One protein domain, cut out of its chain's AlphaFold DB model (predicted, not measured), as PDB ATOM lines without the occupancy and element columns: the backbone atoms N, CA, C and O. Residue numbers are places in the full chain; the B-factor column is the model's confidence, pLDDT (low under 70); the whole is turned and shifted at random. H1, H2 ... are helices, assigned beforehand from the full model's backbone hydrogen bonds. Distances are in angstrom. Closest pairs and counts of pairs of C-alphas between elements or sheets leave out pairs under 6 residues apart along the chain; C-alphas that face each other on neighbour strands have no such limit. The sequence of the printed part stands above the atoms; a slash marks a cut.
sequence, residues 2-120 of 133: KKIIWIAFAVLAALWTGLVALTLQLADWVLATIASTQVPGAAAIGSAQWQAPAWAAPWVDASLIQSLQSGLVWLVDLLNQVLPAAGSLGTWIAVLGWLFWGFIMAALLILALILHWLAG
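Overview. This is residues 2 to 120 of the 133 residues of an uncharacterized protein of Alcaligenes xylosoxydans xylosoxydans (UniProt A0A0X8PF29). Two long helices, H1 and H4, run side by side in opposite ways as a long arm, and at one end of it H3 runs crosswise, with little H2 packed between the end of H1 and H3. Residues 81 to 88, of which 81 and 82 belong to H3 and 83 to 88 make the link to H4, stand free of the rest. The printed part has 119 residues with four named helices in the order H1, H2, H3, H4 and no named strand, an all helix domain. It is loose, with a radius of gyration of the C-alphas of 18.7 A, and flat, spanning 60 by 37 by 18 A.

Arrangement. Start with H1, residues 2 to 35; H4, residues 89 to 120, touches it at a shallow tilt of 5 degrees, opposite ways, and their closest C-alphas, of Lys 2 and His 116, are 5.8 A apart. At residues 34 to 35 alone, H1 only just touches H2, residues 42 to 47, with 3 pairs of C-alphas within 8 A; the closest, of Ile 34 and Ala 44, are 5.6 A apart, and the lines are about perpendicular at 77 degrees. H3, residues 62 to 82, touches H2 with residues 69 to 77 alone; this helical hairpin has a shallow tilt of 20 degrees, and its closest C-alphas, of Ala 42 and Val 73, are 6.1 A apart. With two of three touching pairs at a shallow tilt, the helix packing is only just mostly aligned. H3 is apart from H1 and H4, and H2 is apart from H4. In H3 and H4 every O i to N i+4 pair is within hydrogen-bond range, in H1 29 of 30 and in H2 1 of 2.

Along the chain. Find C-alpha 2 at (260.526, 256.971, 185.226); from there H1 runs 49.1 A to C-alpha 35. H2 covers 9.2 A, and H3 runs 30.5 A from C-alpha 62 at (271.932, 259.141, 230.540). H4 runs 46.4 A to C-alpha 120 at (258.842, 261.813, 179.584).

Size, cuts and confidence. The C-alphas farthest apart, of Val 39 and Gly 120, are 60.0 A apart. The printed part has no cut, and the link from H2 to H3 is long, 14 residues. Look for pLDDT under 70 at residues 2, 38 to 43 and 83 to 90.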
ATOM      1  N   LYS A   2     261.693 256.572 184.412       64.62
ATOM      2  CA  LYS A   2     260.526 256.971 185.226       64.62
ATOM      3  C   LYS A   2     260.324 256.172 186.528       64.62
ATOM      4  O   LYS A   2     259.946 256.766 187.528       64.62
ATOM      5  N   LYS A   3     260.619 254.863 186.541       80.75
ATOM      6  CA  LYS A   3     260.493 254.010 187.744       80.75
ATOM      7  C   LYS A   3     261.480 254.388 188.859       80.75
ATOM      8  O   LYS A   3     261.104 254.369 190.019       80.75
ATOM      9  N   ILE A   4     262.708 254.787 188.510       83.56
ATOM     10  CA  ILE A   4     263.747 255.166 189.486       83.56
ATOM     11  C   ILE A   4     263.343 256.432 190.251       83.56
ATOM     12  O   ILE A   4     263.536 256.488 191.458       83.56
ATOM     13  N   ILE A   5     262.722 257.411 189.578       82.25
ATOM     14  CA  ILE A   5     262.222 258.648 190.210       82.25
ATOM     15  C   ILE A   5     261.180 258.318 191.286       82.25
ATOM     16  O   ILE A   5     261.249 258.839 192.393       82.25
ATOM     17  N   TRP A   6     260.251 257.411 190.979       84.56
ATOM     18  CA  TRP A   6     259.224 256.979 191.926       84.56
ATOM     19  C   TRP A   6     259.783 256.137 193.076       84.56
ATOM     20  O   TRP A   6     259.330 256.299 194.201       84.56
ATOM     21  N   ILE A   7     260.788 255.287 192.827       88.44
ATOM     22  CA  ILE A   7     261.477 254.537 193.892       88.44
ATOM     23  C   ILE A   7     262.228 255.497 194.820       88.44
ATOM     24  O   ILE A   7     262.093 255.392 196.034       88.44
ATOM     25  N   ALA A   8     262.971 256.461 194.270       86.00
ATOM     26  CA  ALA A   8     263.676 257.466 195.060       86.00
ATOM     27  C   ALA A   8     262.700 258.315 195.889       86.00
ATOM     28  O   ALA A   8     262.923 258.501 197.080       86.00
ATOM     29  N   PHE A   9     261.587 258.756 195.289       89.44
ATOM     30  CA  PHE A   9     260.506 259.429 196.010       89.44
ATOM     31  C   PHE A   9     259.948 258.556 197.136       89.44
ATOM     32  O   PHE A   9     259.837 259.034 198.256       89.44
ATOM     33  N   ALA A  10     259.641 257.284 196.871       87.06
ATOM     34  CA  ALA A  10     259.083 256.382 197.874       87.06
ATOM     35  C   ALA A  10     260.040 256.170 199.055       87.06
ATOM     36  O   ALA A  10     259.607 256.218 200.202       87.06
ATOM     37  N   VAL A  11     261.341 256.001 198.792       90.44
ATOM     38  CA  VAL A  11     262.363 255.882 199.844       90.44
ATOM     39  C   VAL A  11     262.458 257.172 200.652       90.44
ATOM     40  O   VAL A  11     262.422 257.125 201.878       90.44
ATOM     41  N   LEU A  12     262.531 258.330 199.991       88.12
ATOM     42  CA  LEU A  12     262.643 259.614 200.683       88.12
ATOM     43  C   LEU A  12     261.382 259.940 201.494       88.12
ATOM     44  O   LEU A  12     261.479 260.413 202.621       88.12
ATOM     45  N   ALA A  13     260.206 259.634 200.947       86.69
ATOM     46  CA  ALA A  13     258.921 259.781 201.616       86.69
ATOM     47  C   ALA A  13     258.801 258.847 202.824       86.69
ATOM     48  O   ALA A  13     258.325 259.272 203.875       86.69
ATOM     49  N   ALA A  14     259.258 257.597 202.705       87.25
ATOM     50  CA  ALA A  14     259.281 256.649 203.814       87.25
ATOM     51  C   ALA A  14     260.236 257.108 204.923       87.25
ATOM     52  O   ALA A  14     259.853 257.098 206.089       87.25
ATOM     53  N   LEU A  15     261.438 257.579 204.569       88.19
ATOM     54  CA  LEU A  15     262.399 258.133 205.528       88.19
ATOM     55  C   LEU A  15     261.844 259.377 206.231       88.19
ATOM     56  O   LEU A  15     261.905 259.467 207.453       88.19
ATOM     57  N   TRP A  16     261.255 260.307 205.478       88.25
ATOM     58  CA  TRP A  16     260.643 261.517 206.030       88.25
ATOM     59  C   TRP A  16     259.459 261.199 206.947       88.25
ATOM     60  O   TRP A  16     259.359 261.727 208.054       88.25
ATOM     61  N   THR A  17     258.583 260.291 206.520       88.56
ATOM     62  CA  THR A  17     257.431 259.859 207.323       88.56
ATOM     63  C   THR A  17     257.887 259.134 208.583       88.56
ATOM     64  O   THR A  17     257.347 259.394 209.654       88.56
ATOM     65  N   GLY A  18     258.918 258.291 208.485       87.69
ATOM     66  CA  GLY A  18     259.541 257.650 209.638       87.69
ATOM     67  C   GLY A  18     260.131 258.662 210.620       87.69
ATOM     68  O   GLY A  18     259.915 258.536 211.820       87.69
ATOM     69  N   LEU A  19     260.803 259.706 210.126       85.81
ATOM     70  CA  LEU A  19     261.368 260.769 210.962       85.81
ATOM     71  C   LEU A  19     260.284 261.564 211.706       85.81
ATOM     72  O   LEU A  19     260.415 261.820 212.904       85.81
ATOM     73  N   VAL A  20     259.194 261.927 211.025       86.81
ATOM     74  CA  VAL A  20     258.055 262.601 211.666       86.81
ATOM     75  C   VAL A  20     257.384 261.686 212.687       86.81
ATOM     76  O   VAL A  20     257.120 262.125 213.803       86.81
ATOM     77  N   ALA A  21     257.156 260.414 212.349       86.88
ATOM     78  CA  ALA A  21     256.567 259.446 213.269       86.88
ATOM     79  C   ALA A  21     257.423 259.269 214.532       86.88
ATOM     80  O   ALA A  21     256.891 259.304 215.638       86.88
ATOM     81  N   LEU A  22     258.747 259.163 214.375       86.62
ATOM     82  CA  LEU A  22     259.690 259.097 215.491       86.62
ATOM     83  C   LEU A  22     259.615 260.355 216.367       86.62
ATOM     84  O   LEU A  22     259.619 260.258 217.589       86.62
ATOM     85  N   THR A  23     259.508 261.530 215.745       84.50
ATOM     86  CA  THR A  23     259.417 262.812 216.457       84.50
ATOM     87  C   THR A  23     258.120 262.920 217.261       84.50
ATOM     88  O   THR A  23     258.154 263.347 218.413       84.50
ATOM     89  N   LEU A  24     256.985 262.492 216.694       85.62
ATOM     90  CA  LEU A  24     255.699 262.446 217.400       85.62
ATOM     91  C   LEU A  24     255.728 261.440 218.552       85.62
ATOM     92  O   LEU A  24     255.336 261.778 219.662       85.62
ATOM     93  N   GLN A  25     256.270 260.242 218.325       86.81
ATOM     94  CA  GLN A  25     256.399 259.225 219.366       86.81
ATOM     95  C   GLN A  25     257.299 259.691 220.520       86.81
ATOM     96  O   GLN A  25     257.023 259.397 221.685       86.81
ATOM     97  N   LEU A  26     258.364 260.438 220.211       85.56
ATOM     98  CA  LEU A  26     259.221 261.057 221.216       85.56
ATOM     99  C   LEU A  26     258.472 262.156 221.983       85.56
ATOM    100  O   LEU A  26     258.563 262.207 223.207       85.56
ATOM    101  N   ALA A  27     257.703 263.001 221.293       84.31
ATOM    102  CA  ALA A  27     256.900 264.044 221.926       84.31
ATOM    103  C   ALA A  27     255.818 263.471 222.855       84.31
ATOM    104  O   ALA A  27     255.658 263.956 223.974       84.31
ATOM    105  N   ASP A  28     255.133 262.407 222.434       86.44
ATOM    106  CA  ASP A  28     254.145 261.700 223.253       86.44
ATOM    107  C   ASP A  28     254.790 261.106 224.508       86.44
ATOM    108  O   ASP A  28     254.256 261.235 225.612       86.44
ATOM    109  N   TRP A  29     255.975 260.503 224.367       87.75
ATOM    110  CA  TRP A  29     256.738 259.990 225.505       87.75
ATOM    111  C   TRP A  29     257.146 261.101 226.484       87.75
ATOM    112  O   TRP A  29     256.973 260.945 227.696       87.75
ATOM    113  N   VAL A  30     257.641 262.236 225.980       84.38
ATOM    114  CA  VAL A  30     257.973 263.412 226.801       84.38
ATOM    115  C   VAL A  30     256.740 263.899 227.559       84.38
ATOM    116  O   VAL A  30     256.801 264.128 228.767       84.38
ATOM    117  N   LEU A  31     255.603 264.021 226.874       82.38
ATOM    118  CA  LEU A  31     254.367 264.514 227.471       82.38
ATOM    119  C   LEU A  31     253.836 263.558 228.549       82.38
ATOM    120  O   LEU A  31     253.433 264.014 229.619       82.38
ATOM    121  N   ALA A  32     253.897 262.244 228.312       84.00
ATOM    122  CA  ALA A  32     253.539 261.224 229.298       84.00
ATOM    123  C   ALA A  32     254.460 261.260 230.530       84.00
ATOM    124  O   ALA A  32     253.991 261.161 231.665       84.00
ATOM    125  N   THR A  33     255.762 261.464 230.311       84.00
ATOM    126  CA  THR A  33     256.763 261.595 231.378       84.00
ATOM    127  C   THR A  33     256.461 262.806 232.258       84.00
ATOM    128  O   THR A  33     256.409 262.688 233.481       84.00
ATOM    129  N   ILE A  34     256.164 263.957 231.655       80.94
ATOM    130  CA  ILE A  34     255.785 265.182 232.373       80.94
ATOM    131  C   ILE A  34     254.470 264.985 233.139       80.94
ATOM    132  O   ILE A  34     254.391 265.321 234.322       80.94
ATOM    133  N   ALA A  35     253.457 264.385 232.504       79.69
ATOM    134  CA  ALA A  35     252.146 264.149 233.110       79.69
ATOM    135  C   ALA A  35     252.206 263.270 234.374       79.69
ATOM    136  O   ALA A  35     251.352 263.404 235.250       79.69
ATOM    137  N   SER A  36     253.228 262.416 234.508       79.38
ATOM    138  CA  SER A  36     253.418 261.563 235.688       79.38
ATOM    139  C   SER A  36     253.752 262.333 236.975       79.38
ATOM    140  O   SER A  36     253.502 261.838 238.070       79.38
ATOM    141  N   THR A  37     254.290 263.551 236.860       72.94
ATOM    142  CA  THR A  37     254.838 264.296 238.007       72.94
ATOM    143  C   THR A  37     253.805 265.077 238.808       72.94
ATOM    144  O   THR A  37     254.109 265.502 239.916       72.94
ATOM    145  N   GLN A  38     252.593 265.282 238.277       68.00
ATOM    146  CA  GLN A  38     251.545 266.142 238.861       68.00
ATOM    147  C   GLN A  38     251.985 267.598 239.162       68.00
ATOM    148  O   GLN A  38     251.219 268.363 239.748       68.00
ATOM    149  N   VAL A  39     253.186 268.012 238.741       68.38
ATOM    150  CA  VAL A  39     253.718 269.367 238.923       68.38
ATOM    151  C   VAL A  39     253.360 270.224 237.698       68.38
ATOM    152  O   VAL A  39     253.479 269.749 236.569       68.38
ATOM    153  N   PRO A  40     252.930 271.488 237.864       64.44
ATOM    154  CA  PRO A  40     252.688 272.384 236.734       64.44
ATOM    155  C   PRO A  40     253.980 272.944 236.112       64.44
ATOM    156  O   PRO A  40     254.925 273.307 236.814       64.44
ATOM    157  N   GLY A  41     253.977 273.131 234.790       66.00
ATOM    158  CA  GLY A  41     254.967 273.951 234.075       66.00
ATOM    159  C   GLY A  41     256.368 273.338 233.947       66.00
ATOM    160  O   GLY A  41     256.550 272.128 234.048       66.00
ATOM    161  N   ALA A  42     257.381 274.178 233.703       66.56
ATOM    162  CA  ALA A  42     258.765 273.744 233.454       66.56
ATOM    163  C   ALA A  42     259.391 272.960 234.629       66.56
ATOM    164  O   ALA A  42     260.267 272.121 234.420       66.56
ATOM    165  N   ALA A  43     258.896 273.160 235.856       69.56
ATOM    166  CA  ALA A  43     259.320 272.408 237.041       69.56
ATOM    167  C   ALA A  43     258.986 270.904 236.957       69.56
ATOM    168  O   ALA A  43     259.672 270.075 237.562       69.56
ATOM    169  N   ALA A  44     257.977 270.537 236.163       74.94
ATOM    170  CA  ALA A  44     257.618 269.150 235.888       74.94
ATOM    171  C   ALA A  44     258.719 268.414 235.110       74.94
ATOM    172  O   ALA A  44     259.003 267.251 235.367       74.94
ATOM    173  N   ILE A  45     259.405 269.116 234.200       78.50
ATOM    174  CA  ILE A  45     260.484 268.557 233.372       78.50
ATOM    175  C   ILE A  45     261.682 268.176 234.247       78.50
ATOM    176  O   ILE A  45     262.284 267.124 234.039       78.50
ATOM    177  N   GLY A  46     262.010 269.014 235.237       74.38
ATOM    178  CA  GLY A  46     263.128 268.818 236.166       74.38
ATOM    179  C   GLY A  46     262.898 267.740 237.229       74.38
ATOM    180  O   GLY A  46     263.855 267.129 237.695       74.38
ATOM    181  N   SER A  47     261.641 267.500 237.605       75.25
ATOM    182  CA  SER A  47     261.257 266.547 238.658       75.25
ATOM    183  C   SER A  47     260.826 265.174 238.129       75.25
ATOM    184  O   SER A  47     260.710 264.230 238.910       75.25
ATOM    185  N   ALA A  48     260.614 265.040 236.816       81.19
ATOM    186  CA  ALA A  48     260.228 263.778 236.194       81.19
ATOM    187  C   ALA A  48     261.335 262.727 236.250       81.19
ATOM    188  O   ALA A  48     262.518 263.024 236.087       81.19
ATOM    189  N   GLN A  49     260.935 261.464 236.395       81.62
ATOM    190  CA  GLN A  49     261.831 260.341 236.155       81.62
ATOM    191  C   GLN A  49     261.854 260.017 234.662       81.62
ATOM    192  O   GLN A  49     260.929 259.419 234.120       81.62
ATOM    193  N   TRP A  50     262.936 260.416 233.998       81.81
ATOM    194  CA  TRP A  50     263.137 260.188 232.572       81.81
ATOM    195  C   TRP A  50     263.658 258.774 232.322       81.81
ATOM    196  O   TRP A  50     264.857 258.511 232.382       81.81
ATOM    197  N   GLN A  51     262.741 257.851 232.048       85.00
ATOM    198  CA  GLN A  51     263.066 256.493 231.621       85.00
ATOM    199  C   GLN A  51     262.855 256.372 230.118       85.00
ATOM    200  O   GLN A  51     261.758 256.623 229.614       85.00
ATOM    201  N   ALA A  52     263.921 256.005 229.404       83.56
ATOM    202  CA  ALA A  52     263.861 255.811 227.965       83.56
ATOM    203  C   ALA A  52     262.836 254.712 227.622       83.56
ATOM    204  O   ALA A  52     262.835 253.649 228.251       83.56
ATOM    205  N   PRO A  53     261.968 254.934 226.622       84.88
ATOM    206  CA  PRO A  53     261.015 253.924 226.194       84.88
ATOM    207  C   PRO A  53     261.755 252.732 225.581       84.88
ATOM    208  O   PRO A  53     262.856 252.881 225.058       84.88
ATOM    209  N   ALA A  54     261.139 251.546 225.601       87.12
ATOM    210  CA  ALA A  54     261.792 250.299 225.185       87.12
ATOM    211  C   ALA A  54     262.379 250.345 223.764       87.12
ATOM    212  O   ALA A  54     263.402 249.717 223.504       87.12
ATOM    213  N   TRP A  55     261.754 251.107 222.860       84.50
ATOM    214  CA  TRP A  55     262.303 251.336 221.531       84.50
ATOM    215  C   TRP A  55     263.604 252.144 221.603       84.50
ATOM    216  O   TRP A  55     264.567 251.721 220.996       84.50
ATOM    217  N   ALA A  56     263.680 253.226 222.385       85.25
ATOM    218  CA  ALA A  56     264.845 254.118 222.461       85.25
ATOM    219  C   ALA A  56     265.969 253.621 223.384       85.25
ATOM    220  O   ALA A  56     267.121 254.010 223.210       85.25
ATOM    221  N   ALA A  57     265.639 252.781 224.367       86.94
ATOM    222  CA  ALA A  57     266.555 252.267 225.383       86.94
ATOM    223  C   ALA A  57     267.917 251.755 224.856       86.94
ATOM    224  O   ALA A  57     268.927 252.082 225.473       86.94
ATOM    225  N   PRO A  58     268.015 251.005 223.736       87.94
ATOM    226  CA  PRO A  58     269.310 250.547 223.218       87.94
ATOM    227  C   PRO A  58     270.185 251.650 222.599       87.94
ATOM    228  O   PRO A  58     271.358 251.401 222.328       87.94
ATOM    229  N   TRP A  59     269.641 252.841 222.341       86.19
ATOM    230  CA  TRP A  59     270.336 253.926 221.634       86.19
ATOM    231  C   TRP A  59     270.535 255.180 222.488       86.19
ATOM    232  O   TRP A  59     271.199 256.114 222.046       86.19
ATOM    233  N   VAL A  60     269.943 255.223 223.683       87.31
ATOM    234  CA  VAL A  60     269.908 256.406 224.543       87.31
ATOM    235  C   VAL A  60     270.652 256.123 225.841       87.31
ATOM    236  O   VAL A  60     270.299 255.213 226.586       87.31
ATOM    237  N   ASP A  61     271.658 256.945 226.130       87.56
ATOM    238  CA  ASP A  61     272.346 256.959 227.418       87.56
ATOM    239  C   ASP A  61     271.845 258.104 228.319       87.56
ATOM    240  O   ASP A  61     271.057 258.964 227.913       87.56
ATOM    241  N   ALA A  62     272.314 258.121 229.567       84.81
ATOM    242  CA  ALA A  62     271.932 259.141 230.540       84.81
ATOM    243  C   ALA A  62     272.333 260.567 230.110       84.81
ATOM    244  O   ALA A  62     271.616 261.520 230.413       84.81
ATOM    245  N   SER A  63     273.441 260.726 229.380       87.56
ATOM    246  CA  SER A  63     273.933 262.038 228.940       87.56
ATOM    247  C   SER A  63     273.047 262.646 227.849       87.56
ATOM    248  O   SER A  63     272.786 263.853 227.835       87.56
ATOM    249  N   LEU A  64     272.510 261.793 226.978       87.62
ATOM    250  CA  LEU A  64     271.604 262.161 225.902       87.62
ATOM    251  C   LEU A  64     270.240 262.579 226.469       87.62
ATOM    252  O   LEU A  64     269.695 263.607 226.070       87.62
ATOM    253  N   ILE A  65     269.740 261.850 227.476       87.56
ATOM    254  CA  ILE A  65     268.523 262.222 228.219       87.56
ATOM    255  C   ILE A  65     268.701 263.573 228.910       87.56
ATOM    256  O   ILE A  65     267.826 264.430 228.817       87.56
ATOM    257  N   GLN A  66     269.835 263.791 229.573       86.81
ATOM    258  CA  GLN A  66     270.093 265.041 230.282       86.81
ATOM    259  C   GLN A  66     270.193 266.238 229.323       86.81
ATOM    260  O   GLN A  66     269.677 267.317 229.616       86.81
ATOM    261  N   SER A  67     270.794 266.033 228.147       88.06
ATOM    262  CA  SER A  67     270.847 267.037 227.075       88.06
ATOM    263  C   SER A  67     269.461 267.346 226.500       88.06
ATOM    264  O   SER A  67     269.145 268.495 226.198       88.06
ATOM    265  N   LEU A  68     268.604 266.329 226.374       87.31
ATOM    266  CA  LEU A  68     267.217 266.509 225.953       87.31
ATOM    267  C   LEU A  68     266.420 267.295 227.002       87.31
ATOM    268  O   LEU A  68     265.701 268.230 226.656       87.31
ATOM    269  N   GLN A  69     266.576 266.948 228.280       86.69
ATOM    270  CA  GLN A  69     265.895 267.605 229.392       86.69
ATOM    271  C   GLN A  69     266.243 269.099 229.450       86.69
ATOM    272  O   GLN A  69     265.342 269.934 229.538       86.69
ATOM    273  N   SER A  70     267.528 269.453 229.342       86.44
ATOM    274  CA  SER A  70     267.968 270.854 229.338       86.44
ATOM    275  C   SER A  70     267.468 271.620 228.110       86.44
ATOM    276  O   SER A  70     266.989 272.747 228.248       86.44
ATOM    277  N   GLY A  71     267.492 270.998 226.928       85.62
ATOM    278  CA  GLY A  71     266.938 271.580 225.705       85.62
ATOM    279  C   GLY A  71     265.432 271.845 225.797       85.62
ATOM    280  O   GLY A  71     264.958 272.888 225.348       85.62
ATOM    281  N   LEU A  72     264.677 270.940 226.426       83.81
ATOM    282  CA  LEU A  72     263.238 271.105 226.635       83.81
ATOM    283  C   LEU A  72     262.911 272.205 227.646       83.81
ATOM    284  O   LEU A  72     261.980 272.969 227.403       83.81
ATOM    285  N   VAL A  73     263.675 272.329 228.737       84.75
ATOM    286  CA  VAL A  73     263.530 273.456 229.678       84.75
ATOM    287  C   VAL A  73     263.751 274.781 228.949       84.75
ATOM    288  O   VAL A  73     262.899 275.663 229.018       84.75
ATOM    289  N   TRP A  74     264.833 274.887 228.171       85.50
ATOM    290  CA  TRP A  74     265.122 276.080 227.370       85.50
ATOM    291  C   TRP A  74     264.003 276.406 226.372       85.50
ATOM    292  O   TRP A  74     263.603 277.563 226.232       85.50
ATOM    293  N   LEU A  75     263.459 275.388 225.699       82.75
ATOM    294  CA  LEU A  75     262.373 275.563 224.739       82.75
ATOM    295  C   LEU A  75     261.087 276.052 225.416       82.75
ATOM    296  O   LEU A  75     260.424 276.944 224.889       82.75
ATOM    297  N   VAL A  76     260.729 275.484 226.571       78.12
ATOM    298  CA  VAL A  76     259.541 275.897 227.333       78.12
ATOM    299  C   VAL A  76     259.694 277.318 227.863       78.12
ATOM    300  O   VAL A  76     258.743 278.092 227.783       78.12
ATOM    301  N   ASP A  77     260.883 277.697 228.330       80.12
ATOM    302  CA  ASP A  77     261.159 279.069 228.759       80.12
ATOM    303  C   ASP A  77     261.042 280.071 227.605       80.12
ATOM    304  O   ASP A  77     260.491 281.158 227.791       80.12
ATOM    305  N   LEU A  78     261.497 279.717 226.398       81.19
ATOM    306  CA  LEU A  78     261.277 280.542 225.208       81.19
ATOM    307  C   LEU A  78     259.801 280.614 224.814       81.19
ATOM    308  O   LEU A  78     259.304 281.692 224.486       81.19
ATOM    309  N   LEU A  79     259.082 279.491 224.850       74.94
ATOM    310  CA  LEU A  79     257.661 279.468 224.512       74.94
ATOM    311  C   LEU A  79     256.836 280.313 225.484       74.94
ATOM    312  O   LEU A  79     255.990 281.078 225.031       74.94
ATOM    313  N   ASN A  80     257.109 280.234 226.789       72.69
ATOM    314  CA  ASN A  80     256.434 281.048 227.804       72.69
ATOM    315  C   ASN A  80     256.658 282.555 227.592       72.69
ATOM    316  O   ASN A  80     255.771 283.350 227.895       72.69
ATOM    317  N   GLN A  81     257.810 282.956 227.043       76.56
ATOM    318  CA  GLN A  81     258.089 284.357 226.707       76.56
ATOM    319  C   GLN A  81     257.281 284.854 225.501       76.56
ATOM    320  O   GLN A  81     256.913 286.025 225.451       76.56
ATOM    321  N   VAL A  82     257.012 283.982 224.525       72.88
ATOM    322  CA  VAL A  82     256.340 284.355 223.268       72.88
ATOM    323  C   VAL A  82     254.822 284.159 223.348       72.88
ATOM    324  O   VAL A  82     254.064 284.922 222.750       72.88
ATOM    325  N   LEU A  83     254.360 283.153 224.089       66.94
ATOM    326  CA  LEU A  83     252.960 282.736 224.188       66.94
ATOM    327  C   LEU A  83     252.560 282.571 225.665       66.94
ATOM    328  O   LEU A  83     252.418 281.446 226.140       66.94
ATOM    329  N   PRO A  84     252.307 283.674 226.398       60.88
ATOM    330  CA  PRO A  84     251.979 283.627 227.827       60.88
ATOM    331  C   PRO A  84     250.639 282.937 228.167       60.88
ATOM    332  O   PRO A  84     250.326 282.779 229.344       60.88
ATOM    333  N   ALA A  85     249.825 282.537 227.178       55.41
ATOM    334  CA  ALA A  85     248.485 281.979 227.409       55.41
ATOM    335  C   ALA A  85     247.971 281.010 226.319       55.41
ATOM    336  O   ALA A  85     246.762 280.822 226.183       55.41
ATOM    337  N   ALA A  86     248.837 280.425 225.486       50.94
ATOM    338  CA  ALA A  86     248.357 279.558 224.408       50.94
ATOM    339  C   ALA A  86     248.025 278.147 224.920       50.94
ATOM    340  O   ALA A  86     248.737 277.609 225.762       50.94
ATOM    341  N   GLY A  87     246.923 277.575 224.417       56.53
ATOM    342  CA  GLY A  87     246.366 276.279 224.828       56.53
ATOM    343  C   GLY A  87     247.335 275.088 224.771       56.53
ATOM    344  O   GLY A  87     248.487 275.219 224.373       56.53
ATOM    345  N   SER A  88     246.852 273.909 225.184       64.44
ATOM    346  CA  SER A  88     247.700 272.753 225.521       64.44
ATOM    347  C   SER A  88     248.818 272.480 224.498       64.44
ATOM    348  O   SER A  88     248.564 272.330 223.300       64.44
ATOM    349  N   LEU A  89     250.063 272.406 224.985       67.31
ATOM    350  CA  LEU A  89     251.277 272.187 224.184       67.31
ATOM    351  C   LEU A  89     251.151 270.978 223.242       67.31
ATOM    352  O   LEU A  89     251.589 271.044 222.095       67.31
ATOM    353  N   GLY A  90     250.491 269.906 223.692       67.06
ATOM    354  CA  GLY A  90     250.260 268.702 222.889       67.06
ATOM    355  C   GLY A  90     249.454 268.964 221.611       67.06
ATOM    356  O   GLY A  90     249.772 268.413 220.560       67.06
ATOM    357  N   THR A  91     248.461 269.860 221.653       72.12
ATOM    358  CA  THR A  91     247.672 270.216 220.462       72.12
ATOM    359  C   THR A  91     248.522 270.959 219.433       72.12
ATOM    360  O   THR A  91     248.454 270.652 218.244       72.12
ATOM    361  N   TRP A  92     249.360 271.899 219.874       73.12
ATOM    362  CA  TRP A  92     250.250 272.641 218.979       73.12
ATOM    363  C   TRP A  92     251.327 271.758 218.359       73.12
ATOM    364  O   TRP A  92     251.583 271.876 217.164       73.12
ATOM    365  N   ILE A  93     251.907 270.840 219.137       75.00
ATOM    366  CA  ILE A  93     252.889 269.872 218.631       75.00
ATOM    367  C   ILE A  93     252.270 269.019 217.522       75.00
ATOM    368  O   ILE A  93     252.863 268.891 216.451       75.00
ATOM    369  N   ALA A  94     251.061 268.493 217.737       76.81
ATOM    370  CA  ALA A  94     250.369 267.699 216.728       76.81
ATOM    371  C   ALA A  94     250.086 268.514 215.453       76.81
ATOM    372  O   ALA A  94     250.384 268.060 214.348       76.81
ATOM    373  N   VAL A  95     249.558 269.735 215.593       80.19
ATOM    374  CA  VAL A  95     249.245 270.618 214.456       80.19
ATOM    375  C   VAL A  95     250.501 270.978 213.662       80.19
ATOM    376  O   VAL A  95     250.507 270.850 212.438       80.19
ATOM    377  N   LEU A  96     251.576 271.387 214.341       80.00
ATOM    378  CA  LEU A  96     252.849 271.725 213.703       80.00
ATOM    379  C   LEU A  96     253.480 270.503 213.031       80.00
ATOM    380  O   LEU A  96     253.959 270.619 211.904       80.00
ATOM    381  N   GLY A  97     253.427 269.334 213.674       81.44
ATOM    382  CA  GLY A  97     253.911 268.076 213.106       81.44
ATOM    383  C   GLY A  97     253.220 267.738 211.785       81.44
ATOM    384  O   GLY A  97     253.888 267.466 210.787       81.44
ATOM    385  N   TRP A  98     251.889 267.843 211.740       79.44
ATOM    386  CA  TRP A  98     251.114 267.627 210.515       79.44
ATOM    387  C   TRP A  98     251.386 268.678 209.433       79.44
ATOM    388  O   TRP A  98     251.501 268.319 208.260       79.44
ATOM    389  N   LEU A  99     251.532 269.954 209.809       85.69
ATOM    390  CA  LEU A  99     251.878 271.043 208.887       85.69
ATOM    391  C   LEU A  99     253.242 270.812 208.228       85.69
ATOM    392  O   LEU A  99     253.344 270.837 207.001       85.69
ATOM    393  N   PHE A 100     254.274 270.534 209.029       83.69
ATOM    394  CA  PHE A 100     255.623 270.260 208.533       83.69
ATOM    395  C   PHE A 100     255.660 269.006 207.660       83.69
ATOM    396  O   PHE A 100     256.242 269.030 206.573       83.69
ATOM    397  N   TRP A 101     255.010 267.924 208.100       89.00
ATOM    398  CA  TRP A 101     254.952 266.689 207.327       89.00
ATOM    399  C   TRP A 101     254.271 266.900 205.976       89.00
ATOM    400  O   TRP A 101     254.855 266.562 204.944       89.00
ATOM    401  N   GLY A 102     253.071 267.488 205.977       85.12
ATOM    402  CA  GLY A 102     252.258 267.678 204.779       85.12
ATOM    403  C   GLY A 102     252.925 268.601 203.767       85.12
ATOM    404  O   GLY A 102     252.932 268.300 202.575       85.12
ATOM    405  N   PHE A 103     253.553 269.682 204.237       87.31
ATOM    406  CA  PHE A 103     254.247 270.628 203.368       87.31
ATOM    407  C   PHE A 103     255.446 269.987 202.660       87.31
ATOM    408  O   PHE A 103     255.585 270.098 201.441       87.31
ATOM    409  N   ILE A 104     256.285 269.256 203.400       85.81
ATOM    410  CA  ILE A 104     257.461 268.587 202.831       85.81
ATOM    411  C   ILE A 104     257.042 267.433 201.910       85.81
ATOM    412  O   ILE A 104     257.587 267.302 200.815       85.81
ATOM    413  N   MET A 105     256.020 266.653 202.275       85.88
ATOM    414  CA  MET A 105     255.473 265.604 201.405       85.88
ATOM    415  C   MET A 105     254.907 266.164 200.099       85.88
ATOM    416  O   MET A 105     255.175 265.613 199.028       85.88
ATOM    417  N   ALA A 106     254.170 267.275 200.162       86.44
ATOM    418  CA  ALA A 106     253.660 267.953 198.976       86.44
ATOM    419  C   ALA A 106     254.807 268.441 198.079       86.44
ATOM    420  O   ALA A 106     254.781 268.204 196.871       86.44
ATOM    421  N   ALA A 107     255.847 269.049 198.658       86.06
ATOM    422  CA  ALA A 107     257.022 269.494 197.912       86.06
ATOM    423  C   ALA A 107     257.751 268.328 197.218       86.06
ATOM    424  O   ALA A 107     258.072 268.421 196.031       86.06
ATOM    425  N   LEU A 108     257.956 267.206 197.919       84.44
ATOM    426  CA  LEU A 108     258.570 266.000 197.352       84.44
ATOM    427  C   LEU A 108     257.735 265.407 196.212       84.44
ATOM    428  O   LEU A 108     258.291 264.995 195.191       84.44
ATOM    429  N   LEU A 109     256.408 265.394 196.356       85.94
ATOM    430  CA  LEU A 109     255.496 264.897 195.328       85.94
ATOM    431  C   LEU A 109     255.515 265.791 194.082       85.94
ATOM    432  O   LEU A 109     255.634 265.285 192.965       85.94
ATOM    433  N   ILE A 110     255.451 267.113 194.264       89.19
ATOM    434  CA  ILE A 110     255.551 268.089 193.171       89.19
ATOM    435  C   ILE A 110     256.872 267.898 192.422       89.19
ATOM    436  O   ILE A 110     256.882 267.812 191.193       89.19
ATOM    437  N   LEU A 111     257.981 267.757 193.151       85.62
ATOM    438  CA  LEU A 111     259.291 267.516 192.559       85.62
ATOM    439  C   LEU A 111     259.306 266.213 191.739       85.62
ATOM    440  O   LEU A 111     259.736 266.217 190.585       85.62
ATOM    441  N   ALA A 112     258.778 265.114 192.284       85.56
ATOM    442  CA  ALA A 112     258.692 263.837 191.576       85.56
ATOM    443  C   ALA A 112     257.860 263.935 190.283       85.56
ATOM    444  O   ALA A 112     258.261 263.387 189.251       85.56
ATOM    445  N   LEU A 113     256.745 264.673 190.308       86.62
ATOM    446  CA  LEU A 113     255.903 264.923 189.134       86.62
ATOM    447  C   LEU A 113     256.645 265.729 188.059       86.62
ATOM    448  O   LEU A 113     256.620 265.345 186.885       86.62
ATOM    449  N   ILE A 114     257.362 266.789 188.449       87.44
ATOM    450  CA  ILE A 114     258.176 267.605 187.532       87.44
ATOM    451  C   ILE A 114     259.258 266.745 186.869       87.44
ATOM    452  O   ILE A 114     259.383 266.744 185.640       87.44
ATOM    453  N   LEU A 115     260.010 265.964 187.654       84.06
ATOM    454  CA  LEU A 115     261.043 265.076 187.116       84.06
ATOM    455  C   LEU A 115     260.453 263.992 186.207       84.06
ATOM    456  O   LEU A 115     261.044 263.673 185.173       84.06
ATOM    457  N   HIS A 116     259.297 263.422 186.559       84.06
ATOM    458  CA  HIS A 116     258.624 262.421 185.735       84.06
ATOM    459  C   HIS A 116     258.215 262.991 184.374       84.06
ATOM    460  O   HIS A 116     258.442 262.356 183.337       84.06
ATOM    461  N   TRP A 117     257.629 264.189 184.378       85.25
ATOM    462  CA  TRP A 117     257.219 264.894 183.170       85.25
ATOM    463  C   TRP A 117     258.422 265.233 182.288       85.25
ATOM    464  O   TRP A 117     258.425 264.912 181.099       85.25
ATOM    465  N   LEU A 118     259.498 265.766 182.875       81.94
ATOM    466  CA  LEU A 118     260.725 266.098 182.152       81.94
ATOM    467  C   LEU A 118     261.424 264.849 181.586       81.94
ATOM    468  O   LEU A 118     261.920 264.864 180.462       81.94
ATOM    469  N   ALA A 119     261.410 263.731 182.319       80.00
ATOM    470  CA  ALA A 119     261.915 262.445 181.838       80.00
ATOM    471  C   ALA A 119     261.041 261.833 180.729       80.00
ATOM    472  O   ALA A 119     261.537 261.025 179.946       80.00
ATOM    473  N   GLY A 120     259.756 262.194 180.662       75.31
ATOM    474  CA  GLY A 120     258.842 261.813 179.584       75.31
ATOM    475  C   GLY A 120     259.004 262.629 178.304       75.31
ATOM    476  O   GLY A 120     258.620 262.144 177.248       75.31
TER     477      GLY A 120